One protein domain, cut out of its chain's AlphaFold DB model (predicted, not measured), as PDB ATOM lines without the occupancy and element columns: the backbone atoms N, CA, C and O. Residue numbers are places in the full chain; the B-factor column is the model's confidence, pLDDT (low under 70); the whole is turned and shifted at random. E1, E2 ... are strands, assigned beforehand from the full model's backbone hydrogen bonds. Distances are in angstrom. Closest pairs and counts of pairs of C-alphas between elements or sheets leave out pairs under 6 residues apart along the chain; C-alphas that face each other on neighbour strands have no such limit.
ATOM      1  N   ILE A 116      -0.823 -15.140 -19.840       88.00
ATOM      2  CA  ILE A 116      -0.144 -14.157 -20.681       88.00
ATOM      3  C   ILE A 116       1.338 -14.535 -20.788       88.00
ATOM      4  O   ILE A 116       2.002 -14.751 -19.775       88.00
ATOM      5  N   ILE A 117       1.855 -14.621 -22.013       85.56
ATOM      6  CA  ILE A 117       3.263 -14.920 -22.284       85.56
ATOM      7  C   ILE A 117       3.989 -13.630 -22.666       85.56
ATOM      8  O   ILE A 117       3.658 -13.011 -23.678       85.56
ATOM      9  N   GLY A 118       5.015 -13.281 -21.888       79.69
ATOM     10  CA  GLY A 118       5.824 -12.080 -22.089       79.69
ATOM     11  C   GLY A 118       5.235 -10.841 -21.416       79.69
ATOM     12  O   GLY A 118       4.551 -10.939 -20.396       79.69
ATOM     13  N   ASP A 119       5.538  -9.679 -21.989       81.31
ATOM     14  CA  ASP A 119       5.148  -8.377 -21.452       81.31
ATOM     15  C   ASP A 119       3.637  -8.162 -21.583       81.31
ATOM     16  O   ASP A 119       3.029  -8.465 -22.606       81.31
ATOM     17  N   SER A 120       3.015  -7.606 -20.546       84.88
ATOM     18  CA  SER A 120       1.584  -7.277 -20.532       84.88
ATOM     19  C   SER A 120       1.265  -5.915 -21.157       84.88
ATOM     20  O   SER A 120       0.100  -5.532 -21.225       84.88
ATOM     21  N   LEU A 121       2.281  -5.169 -21.590       90.31
ATOM     22  CA  LEU A 121       2.148  -3.906 -22.302       90.31
ATOM     23  C   LEU A 121       2.492  -4.114 -23.774       90.31
ATOM     24  O   LEU A 121       3.559  -4.621 -24.102       90.31
ATOM     25  N   ILE A 122       1.600  -3.682 -24.661       89.75
ATOM     26  CA  ILE A 122       1.810  -3.702 -26.108       89.75
ATOM     27  C   ILE A 122       1.666  -2.281 -26.639       89.75
ATOM     28  O   ILE A 122       0.623  -1.643 -26.483       89.75
ATOM     29  N   LYS A 123       2.713  -1.796 -27.300       89.06
ATOM     30  CA  LYS A 123       2.728  -0.492 -27.958       89.06
ATOM     31  C   LYS A 123       2.647  -0.692 -29.463       89.06
ATOM     32  O   LYS A 123       3.610  -1.129 -30.079       89.06
ATOM     33  N   ASP A 124       1.497  -0.376 -30.038       89.88
ATOM     34  CA  ASP A 124       1.254  -0.420 -31.480       89.88
ATOM     35  C   ASP A 124       0.647   0.919 -31.888       89.88
ATOM     36  O   ASP A 124      -0.553   1.135 -31.760       89.88
ATOM     37  N   LEU A 125       1.496   1.837 -32.346       88.62
ATOM     38  CA  LEU A 125       1.110   3.214 -32.672       88.62
ATOM     39  C   LEU A 125       0.356   3.331 -34.000       88.62
ATOM     40  O   LEU A 125      -0.009   4.425 -34.433       88.62
ATOM     41  N   SER A 126       0.174   2.219 -34.706       88.00
ATOM     42  CA  SER A 126      -0.602   2.171 -35.937       88.00
ATOM     43  C   SER A 126      -1.329   0.834 -36.040       88.00
ATOM     44  O   SER A 126      -1.075   0.082 -36.989       88.00
ATOM     45  N   PRO A 127      -2.278   0.552 -35.119       89.94
ATOM     46  CA  PRO A 127      -3.008  -0.701 -35.141       89.94
ATOM     47  C   PRO A 127      -3.683  -0.897 -36.489       89.94
ATOM     48  O   PRO A 127      -4.270   0.030 -37.069       89.94
ATOM     49  N   VAL A 128      -3.598  -2.126 -36.981       90.62
ATOM     50  CA  VAL A 128      -4.133  -2.507 -38.285       90.62
ATOM     51  C   VAL A 128      -5.647  -2.296 -38.314       90.62
ATOM     52  O   VAL A 128      -6.347  -2.557 -37.333       90.62
ATOM     53  N   ALA A 129      -6.156  -1.821 -39.453       88.69
ATOM     54  CA  ALA A 129      -7.589  -1.671 -39.676       88.69
ATOM     55  C   ALA A 129      -8.327  -3.014 -39.522       88.69
ATOM     56  O   ALA A 129      -7.756  -4.079 -39.755       88.69
ATOM     57  N   ASP A 130      -9.598  -2.970 -39.127       85.88
ATOM     58  CA  ASP A 130     -10.371  -4.174 -38.786       85.88
ATOM     59  C   ASP A 130     -10.559  -5.139 -39.965       85.88
ATOM     60  O   ASP A 130     -10.670  -6.345 -39.768       85.88
ATOM     61  N   ASP A 131     -10.583  -4.618 -41.188       87.19
ATOM     62  CA  ASP A 131     -10.719  -5.372 -42.435       87.19
ATOM     63  C   ASP A 131      -9.386  -5.932 -42.957       87.19
ATOM     64  O   ASP A 131      -9.362  -6.701 -43.919       87.19
ATOM     65  N   VAL A 132      -8.270  -5.582 -42.313       90.88
ATOM     66  CA  VAL A 132      -6.928  -6.022 -42.693       90.88
ATOM     67  C   VAL A 132      -6.384  -6.971 -41.628       90.88
ATOM     68  O   VAL A 132      -6.460  -6.716 -40.426       90.88
ATOM     69  N   LYS A 133      -5.834  -8.108 -42.058       91.00
ATOM     70  CA  LYS A 133      -5.210  -9.084 -41.157       91.00
ATOM     71  C   LYS A 133      -3.835  -8.571 -40.691       91.00
ATOM     72  O   LYS A 133      -3.049  -8.175 -41.551       91.00
ATOM     73  N   PRO A 134      -3.520  -8.592 -39.382       92.50
ATOM     74  CA  PRO A 134      -2.220  -8.151 -38.885       92.50
ATOM     75  C   PRO A 134      -1.083  -9.113 -39.265       92.50
ATOM     76  O   PRO A 134      -1.296 -10.312 -39.463       92.50
ATOM     77  N   SER A 135       0.133  -8.571 -39.352       90.25
ATOM     78  CA  SER A 135       1.387  -9.304 -39.555       90.25
ATOM     79  C   SER A 135       1.959  -9.768 -38.214       90.25
ATOM     80  O   SER A 135       1.915  -9.042 -37.225       90.25
ATOM     81  N   LEU A 136       2.528 -10.975 -38.164       87.81
ATOM     82  CA  LEU A 136       3.219 -11.463 -36.962       87.81
ATOM     83  C   LEU A 136       4.550 -10.748 -36.704       87.81
ATOM     84  O   LEU A 136       4.994 -10.724 -35.561       87.81
ATOM     85  N   GLN A 137       5.185 -10.217 -37.752       85.44
ATOM     86  CA  GLN A 137       6.498  -9.571 -37.669       85.44
ATOM     87  C   GLN A 137       6.370  -8.074 -37.391       85.44
ATOM     88  O   GLN A 137       7.118  -7.534 -36.585       85.44
ATOM     89  N   ASP A 138       5.399  -7.422 -38.033       84.94
ATOM     90  CA  ASP A 138       5.320  -5.958 -38.052       84.94
ATOM     91  C   ASP A 138       4.334  -5.393 -37.028       84.94
ATOM     92  O   ASP A 138       4.423  -4.220 -36.675       84.94
ATOM     93  N   ASN A 139       3.369  -6.198 -36.564       90.50
ATOM     94  CA  ASN A 139       2.340  -5.738 -35.636       90.50
ATOM     95  C   ASN A 139       2.539  -6.351 -34.244       90.50
ATOM     96  O   ASN A 139       2.388  -7.569 -34.072       90.50
ATOM     97  N   PRO A 140       2.832  -5.516 -33.232       89.62
ATOM     98  CA  PRO A 140       2.941  -5.951 -31.849       89.62
ATOM     99  C   PRO A 140       1.662  -6.638 -31.360       89.62
ATOM    100  O   PRO A 140       0.541  -6.189 -31.602       89.62
ATOM    101  N   SER A 141       1.829  -7.759 -30.663       90.75
ATOM    102  CA  SER A 141       0.721  -8.572 -30.161       90.75
ATOM    103  C   SER A 141       1.086  -9.294 -28.885       90.75
ATOM    104  O   SER A 141       2.248  -9.620 -28.641       90.75
ATOM    105  N   LEU A 142       0.058  -9.613 -28.107       91.00
ATOM    106  CA  LEU A 142       0.198 -10.455 -26.936       91.00
ATOM    107  C   LEU A 142      -0.079 -11.911 -27.281       91.00
ATOM    108  O   LEU A 142      -1.019 -12.206 -28.020       91.00
ATOM    109  N   THR A 143       0.685 -12.824 -26.687       91.19
ATOM    110  CA  THR A 143       0.385 -14.256 -26.756       91.19
ATOM    111  C   THR A 143      -0.311 -14.695 -25.472       91.19
ATOM    112  O   THR A 143       0.201 -14.457 -24.380       91.19
ATOM    113  N   VAL A 144      -1.468 -15.344 -25.599       91.56
ATOM    114  CA  VAL A 144      -2.225 -15.905 -24.471       91.56
ATOM    115  C   VAL A 144      -2.402 -17.401 -24.667       91.56
ATOM    116  O   VAL A 144      -2.868 -17.851 -25.713       91.56
ATOM    117  N   HIS A 145      -2.030 -18.174 -23.656       92.81
ATOM    118  CA  HIS A 145      -2.178 -19.622 -23.620       92.81
ATOM    119  C   HIS A 145      -3.311 -20.020 -22.681       92.81
ATOM    120  O   HIS A 145      -3.437 -19.470 -21.589       92.81
ATOM    121  N   ILE A 146      -4.115 -21.003 -23.087       91.44
ATOM    122  CA  ILE A 146      -5.148 -21.594 -22.228       91.44
ATOM    123  C   ILE A 146      -5.079 -23.118 -22.346       91.44
ATOM    124  O   ILE A 146      -4.957 -23.658 -23.451       91.44
ATOM    125  N   TYR A 147      -5.165 -23.811 -21.209       91.75
ATOM    126  CA  TYR A 147      -5.086 -25.270 -21.123       91.75
ATOM    127  C   TYR A 147      -6.365 -25.839 -20.497       91.75
ATOM    128  O   TYR A 147      -6.549 -25.802 -19.293       91.75
ATOM    129  N   ALA A 148      -7.258 -26.429 -21.279       91.06
ATOM    130  CA  ALA A 148      -8.427 -27.110 -20.735       91.06
ATOM    131  C   ALA A 148      -8.044 -28.496 -20.188       91.06
ATOM    132  O   ALA A 148      -7.554 -29.357 -20.925       91.06
ATOM    133  N   GLN A 149      -8.300 -28.731 -18.899       92.19
ATOM    134  CA  GLN A 149      -8.025 -30.010 -18.237       92.19
ATOM    135  C   GLN A 149      -9.190 -30.472 -17.362       92.19
ATOM    136  O   GLN A 149      -9.921 -29.669 -16.773       92.19
ATOM    137  N   SER A 150      -9.332 -31.790 -17.246       90.12
ATOM    138  CA  SER A 150     -10.272 -32.443 -16.347       90.12
ATOM    139  C   SER A 150      -9.845 -32.278 -14.886       90.12
ATOM    140  O   SER A 150      -8.723 -31.875 -14.577       90.12
ATOM    141  N   ASN A 151     -10.718 -32.651 -13.955       88.50
ATOM    142  CA  ASN A 151     -10.386 -32.715 -12.526       88.50
ATOM    143  C   ASN A 151      -9.278 -33.738 -12.176       88.50
ATOM    144  O   ASN A 151      -8.774 -33.733 -11.055       88.50
ATOM    145  N   LYS A 152      -8.897 -34.605 -13.123       89.75
ATOM    146  CA  LYS A 152      -7.791 -35.568 -13.016       89.75
ATOM    147  C   LYS A 152      -6.527 -35.103 -13.748       89.75
ATOM    148  O   LYS A 152      -5.607 -35.896 -13.910       89.75
ATOM    149  N   ASN A 153      -6.478 -33.841 -14.183       87.00
ATOM    150  CA  ASN A 153      -5.398 -33.263 -14.993       87.00
ATOM    151  C   ASN A 153      -5.224 -33.933 -16.370       87.00
ATOM    152  O   ASN A 153      -4.157 -33.856 -16.974       87.00
ATOM    153  N   GLU A 154      -6.269 -34.585 -16.884       90.88
ATOM    154  CA  GLU A 154      -6.273 -35.103 -18.254       90.88
ATOM    155  C   GLU A 154      -6.684 -33.977 -19.213       90.88
ATOM    156  O   GLU A 154      -7.608 -33.226 -18.891       90.88
ATOM    157  N   PRO A 155      -6.048 -33.831 -20.386       91.81
ATOM    158  CA  PRO A 155      -6.446 -32.815 -21.355       91.81
ATOM    159  C   PRO A 155      -7.902 -32.968 -21.808       91.81
ATOM    160  O   PRO A 155      -8.361 -34.083 -22.056       91.81
ATOM    161  N   LEU A 156      -8.608 -31.848 -21.974       91.88
ATOM    162  CA  LEU A 156      -9.956 -31.812 -22.548       91.88
ATOM    163  C   LEU A 156      -9.876 -31.402 -24.029       91.88
ATOM    164  O   LEU A 156      -9.815 -30.203 -24.322       91.88
ATOM    165  N   PRO A 157      -9.825 -32.364 -24.971       90.50
ATOM    166  CA  PRO A 157      -9.707 -32.071 -26.396       90.50
ATOM    167  C   PRO A 157     -10.938 -31.342 -26.929       90.50
ATOM    168  O   PRO A 157     -12.065 -31.710 -26.597       90.50
ATOM    169  N   TYR A 158     -10.715 -30.365 -27.812       89.56
ATOM    170  CA  TYR A 158     -11.788 -29.639 -28.504       89.56
ATOM    171  C   TYR A 158     -12.842 -29.068 -27.554       89.56
ATOM    172  O   TYR A 158     -14.043 -29.095 -27.825       89.56
ATOM    173  N   PHE A 159     -12.368 -28.604 -26.405       90.75
ATOM    174  CA  PHE A 159     -13.177 -27.988 -25.380       90.75
ATOM    175  C   PHE A 159     -13.446 -26.534 -25.754       90.75
ATOM    176  O   PHE A 159     -12.509 -25.796 -26.073       90.75
ATOM    177  N   GLN A 160     -14.711 -26.125 -25.705       89.06
ATOM    178  CA  GLN A 160     -15.093 -24.756 -26.023       89.06
ATOM    179  C   GLN A 160     -15.080 -23.879 -24.763       89.06
ATOM    180  O   GLN A 160     -15.845 -24.094 -23.824       89.06
ATOM    181  N   ILE A 161     -14.192 -22.886 -24.749       88.62
ATOM    182  CA  ILE A 161     -13.940 -21.989 -23.622       88.62
ATOM    183  C   ILE A 161     -14.640 -20.646 -23.869       88.62
ATOM    184  O   ILE A 161     -14.331 -19.983 -24.863       88.62
ATOM    185  N   PRO A 162     -15.526 -20.199 -22.964       88.25
ATOM    186  CA  PRO A 162     -16.022 -18.826 -22.941       88.25
ATOM    187  C   PRO A 162     -14.928 -17.880 -22.418       88.25
ATOM    188  O   PRO A 162     -14.711 -17.746 -21.210       88.25
ATOM    189  N   LEU A 163     -14.212 -17.236 -23.337       93.06
ATOM    190  CA  LEU A 163     -13.225 -16.202 -23.032       93.06
ATOM    191  C   LEU A 163     -13.901 -14.831 -23.042       93.06
ATOM    192  O   LEU A 163     -14.689 -14.527 -23.934       93.06
ATOM    193  N   VAL A 164     -13.575 -13.980 -22.078       93.62
ATOM    194  CA  VAL A 164     -14.152 -12.646 -21.935       93.62
ATOM    195  C   VAL A 164     -13.049 -11.601 -21.898       93.62
ATOM    196  O   VAL A 164     -12.031 -11.773 -21.227       93.62
ATOM    197  N   THR A 165     -13.274 -10.490 -22.596       94.56
ATOM    198  CA  THR A 165     -12.422  -9.305 -22.525       94.56
ATOM    199  C   THR A 165     -13.220  -8.079 -22.085       94.56
ATOM    200  O   THR A 165     -14.371  -7.881 -22.477       94.56
ATOM    201  N   SER A 166     -12.631  -7.208 -21.262       91.62
ATOM    202  CA  SER A 166     -13.307  -5.984 -20.781       91.62
ATOM    203  C   SER A 166     -13.410  -4.864 -21.826       91.62
ATOM    204  O   SER A 166     -14.043  -3.830 -21.590       91.62
ATOM    205  N   ARG A 167     -12.724  -5.033 -22.957       90.19
ATOM    206  CA  ARG A 167     -12.699  -4.140 -24.118       90.19
ATOM    207  C   ARG A 167     -12.557  -4.980 -25.375       90.19
ATOM    208  O   ARG A 167     -12.023  -6.087 -25.327       90.19
ATOM    209  N   LEU A 168     -13.035  -4.443 -26.487       90.06
ATOM    210  CA  LEU A 168     -12.996  -5.138 -27.760       90.06
ATOM    211  C   LEU A 168     -11.561  -5.203 -28.268       90.06
ATOM    212  O   LEU A 168     -10.914  -4.171 -28.432       90.06
ATOM    213  N   VAL A 169     -11.096  -6.416 -28.522       93.12
ATOM    214  CA  VAL A 169      -9.778  -6.715 -29.081       93.12
ATOM    215  C   VAL A 169      -9.928  -7.657 -30.264       93.12
ATOM    216  O   VAL A 169     -10.966  -8.315 -30.416       93.12
ATOM    217  N   ARG A 170      -8.886  -7.729 -31.088       93.62
ATOM    218  CA  ARG A 170      -8.815  -8.680 -32.196       93.62
ATOM    219  C   ARG A 170      -8.071  -9.921 -31.725       93.62
ATOM    220  O   ARG A 170      -6.950  -9.808 -31.230       93.62
ATOM    221  N   ILE A 171      -8.701 -11.085 -31.832       95.19
ATOM    222  CA  ILE A 171      -8.158 -12.353 -31.329       95.19
ATOM    223  C   ILE A 171      -7.992 -13.306 -32.502       95.19
ATOM    224  O   ILE A 171      -8.937 -13.542 -33.244       95.19
ATOM    225  N   PHE A 172      -6.809 -13.889 -32.639       94.50
ATOM    226  CA  PHE A 172      -6.506 -14.884 -33.662       94.50
ATOM    227  C   PHE A 172      -5.990 -16.160 -33.011       94.50
ATOM    228  O   PHE A 172      -5.208 -16.096 -32.062       94.50
ATOM    229  N   ILE A 173      -6.358 -17.319 -33.556       92.25
ATOM    230  CA  ILE A 173      -5.683 -18.573 -33.194       92.25
ATOM    231  C   ILE A 173      -4.294 -18.584 -33.836       92.25
ATOM    232  O   ILE A 173      -4.145 -18.316 -35.036       92.25
ATOM    233  N   TYR A 174      -3.294 -18.928 -33.029       87.94
ATOM    234  CA  TYR A 174      -1.886 -18.983 -33.399       87.94
ATOM    235  C   TYR A 174      -1.375 -20.426 -33.362       87.94
ATOM    236  O   TYR A 174      -1.422 -21.079 -32.322       87.94
ATOM    237  N   ASN A 175      -0.883 -20.913 -34.502       84.50
ATOM    238  CA  ASN A 175      -0.278 -22.237 -34.647       84.50
ATOM    239  C   ASN A 175       1.010 -22.112 -35.464       84.50
ATOM    240  O   ASN A 175       0.940 -21.624 -36.589       84.50
ATOM    241  N   GLU A 176       2.144 -22.577 -34.923       74.31
ATOM    242  CA  GLU A 176       3.417 -22.738 -35.660       74.31
ATOM    243  C   GLU A 176       3.750 -21.531 -36.564       74.31
ATOM    244  O   GLU A 176       3.880 -21.657 -37.782       74.31
ATOM    245  N   ASP A 177       3.801 -20.333 -35.973       78.19
ATOM    246  CA  ASP A 177       4.120 -19.072 -36.666       78.19
ATOM    247  C   ASP A 177       3.107 -18.596 -37.709       78.19
ATOM    248  O   ASP A 177       3.414 -17.771 -38.574       78.19
ATOM    249  N   LYS A 178       1.859 -19.063 -37.617       86.88
ATOM    250  CA  LYS A 178       0.765 -18.601 -38.474       86.88
ATOM    251  C   LYS A 178      -0.442 -18.172 -37.659       86.88
ATOM    252  O   LYS A 178      -0.944 -18.896 -36.800       86.88
ATOM    253  N   LEU A 179      -0.958 -16.994 -38.005       89.62
ATOM    254  CA  LEU A 179      -2.311 -16.591 -37.642       89.62
ATOM    255  C   LEU A 179      -3.287 -17.334 -38.543       89.62
ATOM    256  O   LEU A 179      -3.141 -17.313 -39.770       89.62
ATOM    257  N   THR A 180      -4.310 -17.935 -37.957       86.56
ATOM    258  CA  THR A 180      -5.391 -18.571 -38.716       86.56
ATOM    259  C   THR A 180      -6.577 -17.608 -38.842       86.56
ATOM    260  O   THR A 180      -6.415 -16.549 -39.462       86.56
ATOM    261  N   GLU A 181      -7.735 -17.961 -38.292       83.38
ATOM    262  CA  GLU A 181      -8.975 -17.184 -38.343       83.38
ATOM    263  C   GLU A 181      -9.062 -16.180 -37.184       83.38
ATOM    264  O   GLU A 181      -8.559 -16.432 -36.082       83.38
ATOM    265  N   GLU A 182      -9.688 -15.031 -37.453       91.50
ATOM    266  CA  GLU A 182     -10.061 -14.058 -36.428       91.50
ATOM    267  C   GLU A 182     -11.317 -14.538 -35.698       91.50
ATOM    268  O   GLU A 182     -12.355 -14.794 -36.310       91.50
ATOM    269  N   ILE A 183     -11.241 -14.631 -34.376       90.62
ATOM    270  CA  ILE A 183     -12.380 -14.981 -33.539       90.62
ATOM    271  C   ILE A 183     -13.113 -13.696 -33.176       90.62
ATOM    272  O   ILE A 183     -12.640 -12.882 -32.378       90.62
ATOM    273  N   PHE A 184     -14.304 -13.533 -33.738       88.75
ATOM    274  CA  PHE A 184     -15.180 -12.412 -33.424       88.75
ATOM    275  C   PHE A 184     -15.958 -12.659 -32.127       88.75
ATOM    276  O   PHE A 184     -16.355 -13.797 -31.853       88.75
ATOM    277  N   PRO A 185     -16.235 -11.608 -31.333       89.25
ATOM    278  CA  PRO A 185     -17.075 -11.758 -30.158       89.25
ATOM    279  C   PRO A 185     -18.503 -12.119 -30.579       89.25
ATOM    280  O   PRO A 185     -19.046 -11.560 -31.534       89.25
ATOM    281  N   PHE A 186     -19.132 -13.033 -29.848       81.25
ATOM    282  CA  PHE A 186     -20.510 -13.452 -30.121       81.25
ATOM    283  C   PHE A 186     -21.540 -12.615 -29.356       81.25
ATOM    284  O   PHE A 186     -22.694 -12.528 -29.764       81.25
ATOM    285  N   SER A 187     -21.141 -12.012 -28.235       81.25
ATOM    286  CA  SER A 187     -22.001 -11.139 -27.443       81.25
ATOM    287  C   SER A 187     -21.196 -10.035 -26.772       81.25
ATOM    288  O   SER A 187     -20.011 -10.193 -26.462       81.25
ATOM    289  N   SER A 188     -21.874  -8.917 -26.522       81.88
ATOM    290  CA  SER A 188     -21.398  -7.862 -25.640       81.88
ATOM    291  C   SER A 188     -22.399  -7.675 -24.503       81.88
ATOM    292  O   SER A 188     -23.540  -7.290 -24.762       81.88
ATOM    293  N   LEU A 189     -21.996  -7.932 -23.259       76.75
ATOM    294  CA  LEU A 189     -22.835  -7.710 -22.074       76.75
ATOM    295  C   LEU A 189     -22.125  -6.716 -21.164       76.75
ATOM    296  O   LEU A 189     -20.952  -6.915 -20.848       76.75
ATOM    297  N   GLU A 190     -22.816  -5.652 -20.757       79.50
ATOM    298  CA  GLU A 190     -22.287  -4.659 -19.805       79.50
ATOM    299  C   GLU A 190     -20.907  -4.084 -20.200       79.50
ATOM    300  O   GLU A 190     -20.083  -3.737 -19.359       79.50
ATOM    301  N   GLY A 191     -20.628  -3.988 -21.505       79.12
ATOM    302  CA  GLY A 191     -19.354  -3.479 -22.026       79.12
ATOM    303  C   GLY A 191     -18.193  -4.484 -22.039       79.12
ATOM    304  O   GLY A 191     -17.091  -4.108 -22.433       79.12
ATOM    305  N   SER A 192     -18.432  -5.743 -21.659       88.00
ATOM    306  CA  SER A 192     -17.520  -6.877 -21.867       88.00
ATOM    307  C   SER A 192     -17.852  -7.625 -23.158       88.00
ATOM    308  O   SER A 192     -19.012  -7.658 -23.566       88.00
ATOM    309  N   TYR A 193     -16.851  -8.241 -23.781       91.75
ATOM    310  CA  TYR A 193     -16.967  -8.973 -25.041       91.75
ATOM    311  C   TYR A 193     -16.655 -10.441 -24.803       91.75
ATOM    312  O   TYR A 193     -15.623 -10.758 -24.215       91.75
ATOM    313  N   ARG A 194     -17.550 -11.330 -25.236       90.44
ATOM    314  CA  ARG A 194     -17.388 -12.777 -25.059       90.44
ATOM    315  C   ARG A 194     -17.039 -13.443 -26.375       90.44
ATOM    316  O   ARG A 194     -17.638 -13.140 -27.405       90.44
ATOM    317  N   TYR A 195     -16.115 -14.385 -26.302       91.31
ATOM    318  CA  TYR A 195     -15.565 -15.159 -27.402       91.31
ATOM    319  C   TYR A 195     -15.669 -16.639 -27.047       91.31
ATOM    320  O   TYR A 195     -15.506 -17.012 -25.885       91.31
ATOM    321  N   TYR A 196     -15.897 -17.483 -28.048       87.88
ATOM    322  CA  TYR A 196     -15.761 -18.924 -27.888       87.88
ATOM    323  C   TYR A 196     -14.461 -19.382 -28.510       87.88
ATOM    324  O   TYR A 196     -14.227 -19.182 -29.701       87.88
ATOM    325  N   ILE A 197     -13.614 -19.979 -27.681       89.81
ATOM    326  CA  ILE A 197     -12.304 -20.466 -28.083       89.81
ATOM    327  C   ILE A 197     -12.315 -21.984 -28.004       89.81
ATOM    328  O   ILE A 197     -12.506 -22.545 -26.929       89.81
ATOM    329  N   ASN A 198     -12.084 -22.654 -29.125       89.12
ATOM    330  CA  ASN A 198     -11.938 -24.103 -29.136       89.12
ATOM    331  C   ASN A 198     -10.479 -24.480 -28.862       89.12
ATOM    332  O   ASN A 198      -9.565 -23.960 -29.506       89.12
ATOM    333  N   THR A 199     -10.256 -25.407 -27.934       90.44
ATOM    334  CA  THR A 199      -8.940 -26.036 -27.791       90.44
ATOM    335  C   THR A 199      -8.669 -27.022 -28.926       90.44
ATOM    336  O   THR A 199      -9.571 -27.482 -29.626       90.44
ATOM    337  N   ASN A 200      -7.404 -27.368 -29.133       89.75
ATOM    338  CA  ASN A 200      -7.018 -28.433 -30.050       89.75
ATOM    339  C   ASN A 200      -7.237 -29.831 -29.426       89.75
ATOM    340  O   ASN A 200      -7.743 -29.986 -28.312       89.75
ATOM    341  N   SER A 201      -6.792 -30.878 -30.126       88.69
ATOM    342  CA  SER A 201      -6.853 -32.276 -29.665       88.69
ATOM    343  C   SER A 201      -6.059 -32.575 -28.385       88.69
ATOM    344  O   SER A 201      -6.189 -33.660 -27.826       88.69
ATOM    345  N   ARG A 202      -5.229 -31.640 -27.915       90.62
ATOM    346  CA  ARG A 202      -4.450 -31.735 -26.674       90.62
ATOM    347  C   ARG A 202      -5.008 -30.842 -25.567       90.62
ATOM    348  O   ARG A 202      -4.310 -30.601 -24.591       90.62
ATOM    349  N   GLY A 203      -6.221 -30.311 -25.725       90.75
ATOM    350  CA  GLY A 203      -6.816 -29.404 -24.746       90.75
ATOM    351  C   GLY A 203      -6.062 -28.083 -24.599       90.75
ATOM    352  O   GLY A 203      -6.132 -27.461 -23.549       90.75
ATOM    353  N   PHE A 204      -5.341 -27.646 -25.631       92.25
ATOM    354  CA  PHE A 204      -4.554 -26.416 -25.618       92.25
ATOM    355  C   PHE A 204      -5.004 -25.452 -26.715       92.25
ATOM    356  O   PHE A 204      -5.398 -25.879 -27.801       92.25
ATOM    357  N   VAL A 205      -4.901 -24.153 -26.452       92.00
ATOM    358  CA  VAL A 205      -5.006 -23.111 -27.475       92.00
ATOM    359  C   VAL A 205      -4.005 -21.995 -27.200       92.00
ATOM    360  O   VAL A 205      -3.844 -21.559 -26.057       92.00
ATOM    361  N   ALA A 206      -3.354 -21.528 -28.263       93.19
ATOM    362  CA  ALA A 206      -2.564 -20.309 -28.261       93.19
ATOM    363  C   ALA A 206      -3.287 -19.232 -29.069       93.19
ATOM    364  O   ALA A 206      -3.739 -19.464 -30.194       93.19
ATOM    365  N   LEU A 207      -3.396 -18.050 -28.476       94.25
ATOM    366  CA  LEU A 207      -4.080 -16.900 -29.039       94.25
ATOM    367  C   LEU A 207      -3.099 -15.752 -29.214       94.25
ATOM    368  O   LEU A 207      -2.272 -15.496 -28.338       94.25
ATOM    369  N   LYS A 208      -3.240 -15.027 -30.320       94.06
ATOM    370  CA  LYS A 208      -2.621 -13.722 -30.524       94.06
ATOM    371  C   LYS A 208      -3.684 -12.647 -30.373       94.06
ATOM    372  O   LYS A 208      -4.689 -12.670 -31.084       94.06
ATOM    373  N   ILE A 209      -3.470 -11.737 -29.428       94.38
ATOM    374  CA  ILE A 209      -4.370 -10.621 -29.147       94.38
ATOM    375  C   ILE A 209      -3.715  -9.339 -29.645       94.38
ATOM    376  O   ILE A 209      -2.612  -8.991 -29.220       94.38
ATOM    377  N   TYR A 210      -4.416  -8.645 -30.533       94.25
ATOM    378  CA  TYR A 210      -3.994  -7.379 -31.118       94.25
ATOM    379  C   TYR A 210      -4.881  -6.234 -30.621       94.25
ATOM    380  O   TYR A 210      -6.091  -6.434 -30.414       94.25
ATOM    381  N   PRO A 211      -4.315  -5.022 -30.477       92.12
ATOM    382  CA  PRO A 211      -5.125  -3.843 -30.264       92.12
ATOM    383  C   PRO A 211      -6.028  -3.613 -31.474       92.12
ATOM    384  O   PRO A 211      -5.636  -3.786 -32.628       92.12
ATOM    385  N   ARG A 212      -7.253  -3.173 -31.208       88.06
ATOM    386  CA  ARG A 212      -8.098  -2.576 -32.235       88.06
ATOM    387  C   ARG A 212      -7.688  -1.120 -32.443       88.06
ATOM    388  O   ARG A 212      -7.307  -0.445 -31.483       88.06
ATOM    389  N   LYS A 213      -7.818  -0.614 -33.670       80.56
ATOM    390  CA  LYS A 213      -7.672   0.816 -33.956       80.56
ATOM    391  C   LYS A 213      -8.856   1.577 -33.353       80.56
ATOM    392  O   LYS A 213      -9.959   1.545 -33.893       80.56
ATOM    393  N   ILE A 214      -8.645   2.231 -32.213       71.50
ATOM    394  CA  ILE A 214      -9.674   3.017 -31.517       71.50
ATOM    395  C   ILE A 214      -9.369   4.502 -31.723       71.50
ATOM    396  O   ILE A 214      -8.257   4.940 -31.487       71.50
ATOM    397  N   ILE A 215     -10.366   5.278 -32.156       59.97
ATOM    398  CA  ILE A 215     -10.200   6.697 -32.532       59.97
ATOM    399  C   ILE A 215     -10.119   7.633 -31.307       59.97
ATOM    400  O   ILE A 215      -9.741   8.788 -31.437       59.97
ATOM    401  N   GLN A 216     -10.537   7.177 -30.121       59.16
ATOM    402  CA  GLN A 216     -10.823   8.062 -28.981       59.16
ATOM    403  C   GLN A 216      -9.916   7.884 -27.762       59.16
ATOM    404  O   GLN A 216     -10.085   8.626 -26.801       59.16
ATOM    405  N   ASN A 217      -8.975   6.937 -27.786       64.69
ATOM    406  CA  ASN A 217      -8.137   6.635 -26.631       64.69
ATOM    407  C   ASN A 217      -6.681   6.426 -27.057       64.69
ATOM    408  O   ASN A 217      -6.392   5.539 -27.856       64.69
ATOM    409  N   ASN A 218      -5.771   7.171 -26.434       73.69
ATOM    410  CA  ASN A 218      -4.325   7.074 -26.658       73.69
ATOM    411  C   ASN A 218      -3.738   5.732 -26.155       73.69
ATOM    412  O   ASN A 218      -2.618   5.346 -26.487       73.69
ATOM    413  N   GLY A 219      -4.514   5.010 -25.347       84.06
ATOM    414  CA  GLY A 219      -4.282   3.641 -24.916       84.06
ATOM    415  C   GLY A 219      -5.497   3.111 -24.155       84.06
ATOM    416  O   GLY A 219      -6.419   3.865 -23.841       84.06
ATOM    417  N   TYR A 220      -5.536   1.819 -23.852       87.69
ATOM    418  CA  TYR A 220      -6.593   1.236 -23.023       87.69
ATOM    419  C   TYR A 220      -6.147  -0.072 -22.383       87.69
ATOM    420  O   TYR A 220      -5.390  -0.853 -22.957       87.69
ATOM    421  N   GLU A 221      -6.673  -0.331 -21.190       88.94
ATOM    422  CA  GLU A 221      -6.465  -1.591 -20.498       88.94
ATOM    423  C   GLU A 221      -7.545  -2.627 -20.856       88.94
ATOM    424  O   GLU A 221      -8.746  -2.332 -20.907       88.94
ATOM    425  N   VAL A 222      -7.114  -3.874 -21.040       90.31
ATOM    426  CA  VAL A 222      -7.958  -5.034 -21.308       90.31
ATOM    427  C   VAL A 222      -7.723  -6.091 -20.241       90.31
ATOM    428  O   VAL A 222      -6.640  -6.653 -20.109       90.31
ATOM    429  N   LYS A 223      -8.771  -6.400 -19.483       91.38
ATOM    430  CA  LYS A 223      -8.816  -7.592 -18.637       91.38
ATOM    431  C   LYS A 223      -9.239  -8.768 -19.495       91.38
ATOM    432  O   LYS A 223     -10.195  -8.633 -20.258       91.38
ATOM    433  N   VAL A 224      -8.554  -9.893 -19.333       93.56
ATOM    434  CA  VAL A 224      -8.871 -11.158 -19.996       93.56
ATOM    435  C   VAL A 224      -9.178 -12.182 -18.917       93.56
ATOM    436  O   VAL A 224      -8.407 -12.325 -17.971       93.56
ATOM    437  N   PHE A 225     -10.311 -12.863 -19.035       93.50
ATOM    438  CA  PHE A 225     -10.727 -13.881 -18.077       93.50
ATOM    439  C   PHE A 225     -11.618 -14.926 -18.742       93.50
ATOM    440  O   PHE A 225     -12.290 -14.633 -19.727       93.50
ATOM    441  N   THR A 226     -11.650 -16.147 -18.218       92.12
ATOM    442  CA  THR A 226     -12.662 -17.141 -18.620       92.12
ATOM    443  C   THR A 226     -13.863 -17.073 -17.688       92.12
ATOM    444  O   THR A 226     -13.679 -16.962 -16.473       92.12
ATOM    445  N   GLU A 227     -15.073 -17.190 -18.230       88.19
ATOM    446  CA  GLU A 227     -16.334 -17.179 -17.474       88.19
ATOM    447  C   GLU A 227     -17.074 -18.510 -17.657       88.19
ATOM    448  O   GLU A 227     -17.825 -18.696 -18.607       88.19
ATOM    449  N   LEU A 228     -16.839 -19.451 -16.745       83.94
ATOM    450  CA  LEU A 228     -17.493 -20.761 -16.703       83.94
ATOM    451  C   LEU A 228     -18.702 -20.711 -15.750       83.94
ATOM    452  O   LEU A 228     -18.818 -19.803 -14.921       83.94
ATOM    453  N   THR A 229     -19.598 -21.701 -15.811       76.69
ATOM    454  CA  THR A 229     -20.777 -21.762 -14.928       76.69
ATOM    455  C   THR A 229     -20.370 -21.645 -13.456       76.69
ATOM    456  O   THR A 229     -19.689 -22.517 -12.912       76.69
ATOM    457  N   GLY A 230     -20.795 -20.554 -12.808       71.50
ATOM    458  CA  GLY A 230     -20.539 -20.286 -11.389       71.50
ATOM    459  C   GLY A 230     -19.089 -19.938 -11.044       71.50
ATOM    460  O   GLY A 230     -18.723 -19.995  -9.865       71.50
ATOM    461  N   PHE A 231     -18.247 -19.613 -12.033       82.12
ATOM    462  CA  PHE A 231     -16.813 -19.460 -11.814       82.12
ATOM    463  C   PHE A 231     -16.108 -18.591 -12.863       82.12
ATOM    464  O   PHE A 231     -16.192 -18.846 -14.060       82.12
ATOM    465  N   THR A 232     -15.323 -17.613 -12.411       88.50
ATOM    466  CA  THR A 232     -14.455 -16.798 -13.271       88.50
ATOM    467  C   THR A 232     -12.980 -17.007 -12.938       88.50
ATOM    468  O   THR A 232     -12.613 -17.246 -11.782       88.50
ATOM    469  N   ARG A 233     -12.122 -16.910 -13.958       90.31
ATOM    470  CA  ARG A 233     -10.660 -16.909 -13.805       90.31
ATOM    471  C   ARG A 233     -10.035 -15.787 -14.597       90.31
ATOM    472  O   ARG A 233     -10.012 -15.842 -15.823       90.31
ATOM    473  N   ASP A 234      -9.529 -14.803 -13.871       90.94
ATOM    474  CA  ASP A 234      -8.726 -13.725 -14.423       90.94
ATOM    475  C   ASP A 234      -7.359 -14.235 -14.869       90.94
ATOM    476  O   ASP A 234      -6.788 -15.121 -14.237       90.94
ATOM    477  N   ALA A 235      -6.834 -13.646 -15.940       88.75
ATOM    478  CA  ALA A 235      -5.424 -13.750 -16.273       88.75
ATOM    479  C   ALA A 235      -4.550 -13.165 -15.151       88.75
ATOM    480  O   ALA A 235      -4.979 -12.284 -14.395       88.75
ATOM    481  N   SER A 236      -3.291 -13.596 -15.101       78.06
ATOM    482  CA  SER A 236      -2.298 -13.146 -14.114       78.06
ATOM    483  C   SER A 236      -2.080 -11.628 -14.097       78.06
ATOM    484  O   SER A 236      -1.690 -11.058 -13.078       78.06
ATOM    485  N   SER A 237      -2.321 -10.958 -15.223       80.56
ATOM    486  CA  SER A 237      -2.250  -9.509 -15.358       80.56
ATOM    487  C   SER A 237      -3.279  -9.004 -16.368       80.56
ATOM    488  O   SER A 237      -3.897  -9.754 -17.121       80.56
ATOM    489  N   SER A 238      -3.516  -7.697 -16.346       85.62
ATOM    490  CA  SER A 238      -4.288  -7.020 -17.386       85.62
ATOM    491  C   SER A 238      -3.347  -6.518 -18.475       85.62
ATOM    492  O   SER A 238      -2.182  -6.246 -18.201       85.62
ATOM    493  N   ILE A 239      -3.865  -6.392 -19.691       89.44
ATOM    494  CA  ILE A 239      -3.099  -6.003 -20.872       89.44
ATOM    495  C   ILE A 239      -3.236  -4.499 -21.068       89.44
ATOM    496  O   ILE A 239      -4.360  -4.009 -21.155       89.44
ATOM    497  N   LEU A 240      -2.131  -3.771 -21.179       91.44
ATOM    498  CA  LEU A 240      -2.138  -2.352 -21.519       91.44
ATOM    499  C   LEU A 240      -1.774  -2.169 -22.994       91.44
ATOM    500  O   LEU A 240      -0.647  -2.453 -23.391       91.44
ATOM    501  N   PHE A 241      -2.709  -1.669 -23.799       92.12
ATOM    502  CA  PHE A 241      -2.419  -1.243 -25.166       92.12
ATOM    503  C   PHE A 241      -2.129   0.254 -25.202       92.12
ATOM    504  O   PHE A 241      -2.939   1.042 -24.719       92.12
ATOM    505  N   ILE A 242      -1.012   0.641 -25.816       91.25
ATOM    506  CA  ILE A 242      -0.686   2.030 -26.159       91.25
ATOM    507  C   ILE A 242      -0.790   2.159 -27.675       91.25
ATOM    508  O   ILE A 242      -0.019   1.531 -28.402       91.25
ATOM    509  N   THR A 243      -1.767   2.933 -28.142       89.06
ATOM    510  CA  THR A 243      -2.092   3.040 -29.573       89.06
ATOM    511  C   THR A 243      -1.726   4.377 -30.192       89.06
ATOM    512  O   THR A 243      -1.814   4.533 -31.405       89.06
TER     513      THR A 243
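What this domain is: This is residues 116 to 243 of the 502 residues of an uncharacterized protein of Photorhabdus luminescens subsp. mexicana (UniProt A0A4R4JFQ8). Two strongly twisted sheets, E6 E7 E3 E10 E11 and E2 E8 E4 E5, form a sandwich, with the small sheet E1 E12 E9 at one end of the longest axis and the loop of residues 148 to 159 at the other. E9 of the small sheet runs on into E10 of the five-strand sheet. The printed part has 128 residues with no named helix and twelve named strands, E1 to E12 along the chain; the class is all strand, though under half of the residues, 61, are in named strands. In the strand orders just given, the two larger sheets are antiparallel and the small one is mixed. The whole is compact, with a radius of gyration of the C-alphas of 14.5 A and spans of 45 by 34 by 25 A.

How they stand to each other: In the largest sheet the edge strand E6, residues 187 to 189, forms a hairpin with E7, residues 192 to 198; N 192 and O 189 are 2.9 A apart. E7 is antiparallel to E3, residues 160 to 165, with N 163 and O 195 at 2.9 A. E3 is antiparallel to E10, residues 224 to 228, with N 164 and O 225 at 2.8 A. E10 forms a hairpin with the edge strand E11, residues 231 to 234, with N 228 and O 231 at 2.8 A. The second sheet runs E2, residues 142 to 147, E8, residues 204 to 210, E4, residues 170 to 175, and E5, residues 178 to 183. N 207 and O 144 are 2.8 A apart, N 208 and O 172 2.8 A, and in the hairpin of E4 and E5 N 183 and O 171 2.8 A. This sheet and the largest are face to face, a sandwich, the parts that face each other 10.5 A centre to centre, with the strands of the one at 30 degrees to those of the other. The closest C-alphas of E5 and E7 are those of Ile 183 and Tyr 195, 6.9 A apart. In the small sheet E12, residues 239 to 242, is parallel to E1, residues 121 to 123, with N 122 and O 240 at 2.9 A, and antiparallel to E9, residues 219 to 222, with N 220 and O 241 at 2.8 A. E9 runs on into E10 at 26 degrees.

Where its parts are: E1 begins at C-alpha 121, (2.148, -3.906, -22.302), and E12 ends at C-alpha 242, (-0.686, 2.030, -26.159). E8 measures 19.8 A and E7 19.5 A.

The domain as a whole: The C-alphas farthest apart, of Lys 152 and Ile 215, are 46.6 A apart. The printed part has no cut. E1 to E2 and E2 to E3 are long links. Residues 215 to 217 have pLDDT under 70.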